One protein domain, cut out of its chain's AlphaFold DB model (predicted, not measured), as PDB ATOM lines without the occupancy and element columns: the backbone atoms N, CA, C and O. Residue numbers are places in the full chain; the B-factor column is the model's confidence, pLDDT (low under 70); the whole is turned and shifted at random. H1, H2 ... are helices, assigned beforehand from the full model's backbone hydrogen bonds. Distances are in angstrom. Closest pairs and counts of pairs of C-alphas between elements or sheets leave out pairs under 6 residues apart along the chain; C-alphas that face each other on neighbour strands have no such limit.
ATOM      1  N   GLY A   6     -18.774  70.904 -34.133       85.44
ATOM      2  CA  GLY A   6     -18.102  70.592 -35.402       85.44
ATOM      3  C   GLY A   6     -17.990  69.090 -35.710       85.44
ATOM      4  O   GLY A   6     -17.914  68.704 -36.874       85.44
ATOM      5  N   THR A   7     -17.996  68.222 -34.695       88.50
ATOM      6  CA  THR A   7     -18.035  66.762 -34.902       88.50
ATOM      7  C   THR A   7     -19.442  66.299 -35.271       88.50
ATOM      8  O   THR A   7     -19.577  65.430 -36.127       88.50
ATOM      9  N   LYS A   8     -20.487  66.906 -34.692       89.12
ATOM     10  CA  LYS A   8     -21.881  66.594 -35.045       89.12
ATOM     11  C   LYS A   8     -22.190  66.935 -36.498       89.12
ATOM     12  O   LYS A   8     -22.744  66.096 -37.195       89.12
ATOM     13  N   VAL A   9     -21.786  68.121 -36.961       92.94
ATOM     14  CA  VAL A   9     -22.019  68.552 -38.350       92.94
ATOM     15  C   VAL A   9     -21.390  67.573 -39.341       92.94
ATOM     16  O   VAL A   9     -22.070  67.116 -40.251       92.94
ATOM     17  N   ARG A  10     -20.131  67.166 -39.122       91.38
ATOM     18  CA  ARG A  10     -19.474  66.152 -39.968       91.38
ATOM     19  C   ARG A  10     -20.162  64.790 -39.937       91.38
ATOM     20  O   ARG A  10     -20.221  64.127 -40.963       91.38
ATOM     21  N   ALA A  11     -20.647  64.356 -38.775       91.19
ATOM     22  CA  ALA A  11     -21.357  63.085 -38.667       91.19
ATOM     23  C   ALA A  11     -22.689  63.116 -39.433       91.19
ATOM     24  O   ALA A  11     -23.010  62.160 -40.132       91.19
ATOM     25  N   LEU A  12     -23.437  64.219 -39.332       91.50
ATOM     26  CA  LEU A  12     -24.684  64.402 -40.074       91.50
ATOM     27  C   LEU A  12     -24.437  64.448 -41.580       91.50
ATOM     28  O   LEU A  12     -25.133  63.759 -42.315       91.50
ATOM     29  N   ASP A  13     -23.425  65.194 -42.022       93.00
ATOM     30  CA  ASP A  13     -23.022  65.244 -43.429       93.00
ATOM     31  C   ASP A  13     -22.703  63.839 -43.959       93.00
ATOM     32  O   ASP A  13     -23.320  63.383 -44.916       93.00
ATOM     33  N   TYR A  14     -21.870  63.078 -43.238       91.25
ATOM     34  CA  TYR A  14     -21.573  61.684 -43.573       91.25
ATOM     35  C   TYR A  14     -22.836  60.809 -43.661       91.25
ATOM     36  O   TYR A  14     -22.992  60.032 -44.603       91.25
ATOM     37  N   PHE A  15     -23.766  60.935 -42.708       91.69
ATOM     38  CA  PHE A  15     -25.014  60.170 -42.734       91.69
ATOM     39  C   PHE A  15     -25.910  60.524 -43.919       91.69
ATOM     40  O   PHE A  15     -26.538  59.624 -44.477       91.69
ATOM     41  N   HIS A  16     -25.959  61.797 -44.311       88.12
ATOM     42  CA  HIS A  16     -26.726  62.246 -45.467       88.12
ATOM     43  C   HIS A  16     -26.075  61.816 -46.784       88.12
ATOM     44  O   HIS A  16     -26.755  61.229 -47.621       88.12
ATOM     45  N   THR A  17     -24.771  62.041 -46.958       88.56
ATOM     46  CA  THR A  17     -24.042  61.699 -48.191       88.56
ATOM     47  C   THR A  17     -24.069  60.203 -48.489       88.56
ATOM     48  O   THR A  17     -24.125  59.810 -49.650       88.56
ATOM     49  N   HIS A  18     -24.045  59.361 -47.455       88.00
ATOM     50  CA  HIS A  18     -24.030  57.905 -47.606       88.00
ATOM     51  C   HIS A  18     -25.392  57.245 -47.353       88.00
ATOM     52  O   HIS A  18     -25.445  56.030 -47.166       88.00
ATOM     53  N   SER A  19     -26.485  58.019 -47.321       90.75
ATOM     54  CA  SER A  19     -27.855  57.511 -47.135       90.75
ATOM     55  C   SER A  19     -28.008  56.569 -45.929       90.75
ATOM     56  O   SER A  19     -28.774  55.602 -45.956       90.75
ATOM     57  N   ILE A  20     -27.257  56.825 -44.851       93.00
ATOM     58  CA  ILE A  20     -27.141  55.902 -43.714       93.00
ATOM     59  C   ILE A  20     -28.492  55.744 -43.013       93.00
ATOM     60  O   ILE A  20     -28.899  54.628 -42.693       93.00
ATOM     61  N   PHE A  21     -29.234  56.836 -42.822       91.75
ATOM     62  CA  PHE A  21     -30.564  56.780 -42.209       91.75
ATOM     63  C   PHE A  21     -31.555  55.953 -43.035       91.75
ATOM     64  O   PHE A  21     -32.335  55.173 -42.480       91.75
ATOM     65  N   GLN A  22     -31.508  56.095 -44.357       91.56
ATOM     66  CA  GLN A  22     -32.345  55.347 -45.284       91.56
ATOM     67  C   GLN A  22     -31.973  53.860 -45.265       91.56
ATOM     68  O   GLN A  22     -32.868  53.018 -45.239       91.56
ATOM     69  N   LEU A  23     -30.679  53.528 -45.170       94.38
ATOM     70  CA  LEU A  23     -30.209  52.145 -45.067       94.38
ATOM     71  C   LEU A  23     -30.728  51.473 -43.799       94.38
ATOM     72  O   LEU A  23     -31.304  50.390 -43.867       94.38
ATOM     73  N   PHE A  24     -30.593  52.125 -42.644       94.75
ATOM     74  CA  PHE A  24     -31.141  51.585 -41.401       94.75
ATOM     75  C   PHE A  24     -32.664  51.431 -41.471       94.75
ATOM     76  O   PHE A  24     -33.187  50.406 -41.043       94.75
ATOM     77  N   SER A  25     -33.374  52.400 -42.054       93.38
ATOM     78  CA  SER A  25     -34.830  52.320 -42.239       93.38
ATOM     79  C   SER A  25     -35.237  51.140 -43.126       93.38
ATOM     80  O   SER A  25     -36.174  50.411 -42.798       93.38
ATOM     81  N   PHE A  26     -34.491  50.891 -44.203       94.69
ATOM     82  CA  PHE A  26     -34.670  49.741 -45.088       94.69
ATOM     83  C   PHE A  26     -34.447  48.408 -44.358       94.69
ATOM     84  O   PHE A  26     -35.299  47.521 -44.417       94.69
ATOM     85  N   LEU A  27     -33.347  48.276 -43.611       96.50
ATOM     86  CA  LEU A  27     -33.042  47.065 -42.840       96.50
ATOM     87  C   LEU A  27     -34.085  46.803 -41.743       96.50
ATOM     88  O   LEU A  27     -34.538  45.671 -41.576       96.50
ATOM     89  N   MET A  28     -34.512  47.848 -41.026       95.75
ATOM     90  CA  MET A  28     -35.586  47.745 -40.033       95.75
ATOM     91  C   MET A  28     -36.899  47.296 -40.673       95.75
ATOM     92  O   MET A  28     -37.584  46.439 -40.122       95.75
ATOM     93  N   SER A  29     -37.232  47.817 -41.852       94.88
ATOM     94  CA  SER A  29     -38.449  47.426 -42.566       94.88
ATOM     95  C   SER A  29     -38.415  45.945 -42.969       94.88
ATOM     96  O   SER A  29     -39.398  45.233 -42.768       94.88
ATOM     97  N   HIS A  30     -37.265  45.435 -43.428       96.25
ATOM     98  CA  HIS A  30     -37.075  43.999 -43.674       96.25
ATOM     99  C   HIS A  30     -37.262  43.156 -42.405       96.25
ATOM    100  O   HIS A  30     -37.903  42.107 -42.469       96.25
ATOM    101  N   LEU A  31     -36.759  43.604 -41.250       96.75
ATOM    102  CA  LEU A  31     -36.977  42.911 -39.974       96.75
ATOM    103  C   LEU A  31     -38.446  42.900 -39.550       96.75
ATOM    104  O   LEU A  31     -38.932  41.865 -39.104       96.75
ATOM    105  N   LEU A  32     -39.147  44.026 -39.684       95.31
ATOM    106  CA  LEU A  32     -40.550  44.144 -39.282       95.31
ATOM    107  C   LEU A  32     -41.463  43.240 -40.113       95.31
ATOM    108  O   LEU A  32     -42.376  42.630 -39.567       95.31
ATOM    109  N   VAL A  33     -41.201  43.141 -41.417       94.06
ATOM    110  CA  VAL A  33     -42.017  42.331 -42.331       94.06
ATOM    111  C   VAL A  33     -41.735  40.838 -42.172       94.06
ATOM    112  O   VAL A  33     -42.666  40.039 -42.180       94.06
ATOM    113  N   ASN A  34     -40.464  40.451 -42.033       94.94
ATOM    114  CA  ASN A  34     -40.084  39.036 -42.020       94.94
ATOM    115  C   ASN A  34     -40.066  38.422 -40.614       94.94
ATOM    116  O   ASN A  34     -40.156  37.203 -40.498       94.94
ATOM    117  N   ALA A  35     -39.919  39.244 -39.567       96.00
ATOM    118  CA  ALA A  35     -39.824  38.839 -38.163       96.00
ATOM    119  C   ALA A  35     -38.983  37.557 -37.943       96.00
ATOM    120  O   ALA A  35     -39.471  36.586 -37.357       96.00
ATOM    121  N   PRO A  36     -37.734  37.510 -38.448       97.31
ATOM    122  CA  PRO A  36     -36.927  36.297 -38.411       97.31
ATOM    123  C   PRO A  36     -36.558  35.918 -36.966       97.31
ATOM    124  O   PRO A  36     -36.325  36.806 -36.142       97.31
ATOM    125  N   PRO A  37     -36.415  34.616 -36.657       97.38
ATOM    126  CA  PRO A  37     -35.989  34.166 -35.328       97.38
ATOM    127  C   PRO A  37     -34.559  34.615 -34.992       97.38
ATOM    128  O   PRO A  37     -34.262  34.918 -33.842       97.38
ATOM    129  N   GLU A  38     -33.697  34.703 -36.009       97.81
ATOM    130  CA  GLU A  38     -32.297  35.115 -35.898       97.81
ATOM    131  C   GLU A  38     -32.080  36.426 -36.685       97.81
ATOM    132  O   GLU A  38     -31.782  36.392 -37.885       97.81
ATOM    133  N   PRO A  39     -32.252  37.606 -36.056       97.38
ATOM    134  CA  PRO A  39     -32.297  38.884 -36.768       97.38
ATOM    135  C   PRO A  39     -30.950  39.314 -37.355       97.38
ATOM    136  O   PRO A  39     -30.917  39.884 -38.444       97.38
ATOM    137  N   ILE A  40     -29.833  39.041 -36.670       97.50
ATOM    138  CA  ILE A  40     -28.500  39.453 -37.140       97.50
ATOM    139  C   ILE A  40     -28.091  38.680 -38.405       97.50
ATOM    140  O   ILE A  40     -27.800  39.337 -39.407       97.50
ATOM    141  N   PRO A  41     -28.117  37.328 -38.434       98.19
ATOM    142  CA  PRO A  41     -27.814  36.580 -39.657       98.19
ATOM    143  C   PRO A  41     -28.736  36.947 -40.822       98.19
ATOM    144  O   PRO A  41     -28.289  37.064 -41.962       98.19
ATOM    145  N   PHE A  42     -30.019  37.189 -40.539       98.06
ATOM    146  CA  PHE A  42     -30.961  37.642 -41.555       98.06
ATOM    147  C   PHE A  42     -30.553  38.994 -42.155       98.06
ATOM    148  O   PHE A  42     -30.488  39.117 -43.377       98.06
ATOM    149  N   LEU A  43     -30.223  39.996 -41.333       97.81
ATOM    150  CA  LEU A  43     -29.780  41.300 -41.834       97.81
ATOM    151  C   LEU A  43     -28.500  41.206 -42.668       97.81
ATOM    152  O   LEU A  43     -28.400  41.884 -43.689       97.81
ATOM    153  N   MET A  44     -27.551  40.348 -42.278       97.94
ATOM    154  CA  MET A  44     -26.358  40.082 -43.089       97.94
ATOM    155  C   MET A  44     -26.748  39.553 -44.474       97.94
ATOM    156  O   MET A  44     -26.293  40.091 -45.476       97.94
ATOM    157  N   SER A  45     -27.687  38.605 -44.546       97.50
ATOM    158  CA  SER A  45     -28.174  38.069 -45.825       97.50
ATOM    159  C   SER A  45     -28.884  39.111 -46.704       97.50
ATOM    160  O   SER A  45     -28.833  39.041 -47.932       97.50
ATOM    161  N   VAL A  46     -29.564  40.092 -46.098       97.12
ATOM    162  CA  VAL A  46     -30.174  41.213 -46.829       97.12
ATOM    163  C   VAL A  46     -29.079  42.099 -47.423       97.12
ATOM    164  O   VAL A  46     -29.157  42.438 -48.601       97.12
ATOM    165  N   LEU A  47     -28.050  42.427 -46.637       97.00
ATOM    166  CA  LEU A  47     -26.907  43.214 -47.100       97.00
ATOM    167  C   LEU A  47     -26.127  42.496 -48.207       97.00
ATOM    168  O   LEU A  47     -25.791  43.129 -49.202       97.00
ATOM    169  N   ASP A  48     -25.910  41.186 -48.092       96.94
ATOM    170  CA  ASP A  48     -25.243  40.395 -49.131       96.94
ATOM    171  C   ASP A  48     -26.014  40.453 -50.458       96.94
ATOM    172  O   ASP A  48     -25.425  40.716 -51.506       96.94
ATOM    173  N   ARG A  49     -27.348  40.312 -50.422       96.94
ATOM    174  CA  ARG A  49     -28.195  40.477 -51.617       96.94
ATOM    175  C   ARG A  49     -28.152  41.896 -52.178       96.94
ATOM    176  O   ARG A  49     -28.173  42.070 -53.391       96.94
ATOM    177  N   CYS A  50     -28.082  42.917 -51.321       95.69
ATOM    178  CA  CYS A  50     -27.895  44.298 -51.764       95.69
ATOM    179  C   CYS A  50     -26.569  44.470 -52.519       95.69
ATOM    180  O   CYS A  50     -26.548  45.122 -53.560       95.69
ATOM    181  N   LEU A  51     -25.479  43.892 -52.006       94.56
ATOM    182  CA  LEU A  51     -24.163  43.958 -52.643       94.56
ATOM    183  C   LEU A  51     -24.158  43.229 -53.989       94.56
ATOM    184  O   LEU A  51     -23.749  43.825 -54.979       94.56
ATOM    185  N   GLN A  52     -24.697  42.007 -54.042       95.38
ATOM    186  CA  GLN A  52     -24.872  41.260 -55.292       95.38
ATOM    187  C   GLN A  52     -25.630  42.105 -56.322       95.38
ATOM    188  O   GLN A  52     -25.103  42.386 -57.399       95.38
ATOM    189  N   TYR A  53     -26.815  42.606 -55.951       95.44
ATOM    190  CA  TYR A  53     -27.657  43.397 -56.850       95.44
ATOM    191  C   TYR A  53     -26.965  44.672 -57.341       95.44
ATOM    192  O   TYR A  53     -27.083  45.051 -58.515       95.44
ATOM    193  N   ARG A  54     -26.227  45.356 -56.460       92.81
ATOM    194  CA  ARG A  54     -25.442  46.541 -56.819       92.81
ATOM    195  C   ARG A  54     -24.378  46.204 -57.860       92.81
ATOM    196  O   ARG A  54     -24.223  46.958 -58.817       92.81
ATOM    197  N   ASP A  55     -23.714  45.066 -57.700       92.75
ATOM    198  CA  ASP A  55     -22.635  44.603 -58.571       92.75
ATOM    199  C   ASP A  55     -23.168  43.959 -59.876       92.75
ATOM    200  O   ASP A  55     -22.393  43.550 -60.739       92.75
ATOM    201  N   GLY A  56     -24.495  43.943 -60.064       90.38
ATOM    202  CA  GLY A  56     -25.167  43.453 -61.272       90.38
ATOM    203  C   GLY A  56     -25.499  41.962 -61.243       90.38
ATOM    204  O   GLY A  56     -25.951  41.432 -62.256       90.38
TER     205      GLY A  56
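AT A GLANCE: This is residues 6 to 56 of the 187 residues of an uncharacterized protein of Graphocephala atropunctata (UniProt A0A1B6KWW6). The longest helix, H3, and the helix before it, H2, meet as a V, the later part of H2 packed on the first part of H3, while H1, which comes before H2 in the chain, reaches away from the first residues of H2 as a separate arm. The three helices make an open, angular chain with no closed core; residues 6 to 11, in H1, stick out at one extreme, and residues 48 to 56, of which 48 to 54 belong to H3, stick out at another. The printed part has 51 residues with three named helices, in the order H1, H2, H3, and no named strand; the class is all helix. The whole is loose, with a radius of gyration of the C-alphas of 13.5 A, and its C-alphas span 40 by 27 by 15 A.

IN THESE COORDINATES: H3 holds residues 39 to 54, 16 residues, and is 22.5 A long from first to last C-alpha; it ends at C-alpha 54, at (-25.442, 46.541, -56.819). H2 holds residues 20 to 34 and is 21.3 A long; its first C-alpha, of Ile 20, is at (-27.141, 55.902, -43.714). H1 holds residues 6 to 17 and is 16.7 A long, beginning at C-alpha 6, at (-18.102, 70.592, -35.402).

HOW THE PARTS SIT: H3 touches H2, with 5 pairs of C-alphas within 8 A; the closest are those of Leu 27 and Leu 43, 6.7 A apart. H2 touches H3 with residues 27 to 31 alone, and H3 touches H2 with residues 39 to 46 alone. Their lines stand at a steep tilt of 60 degrees, opposite ways. H1 and H2 are close but not clearly touching; their closest C-alphas are those of Phe 15 and Phe 21, 6.5 A apart. They run the same way at a steep tilt of 57 degrees, with centres 20.8 A apart. H1 and H3 are apart. In H2 and H3 every O i to N i+4 pair is within hydrogen-bond range; in H1 7 of 8 are.

THE WHOLE: The two C-alphas farthest apart are those of Gly 6 and Pro 37, 40.6 A. The outline is flat, but only just, with spans of 40 by 27 by 15 A. Without the stretches that stand free, the body has 36 residues and spans 35 by 15 by 11 A. The links H1 to H2, of 2 residues, and H2 to H3, of 4 residues, are both tight. The printed part has no cut. The mean pLDDT of the printed part is 94.1, and no printed residue is under 70.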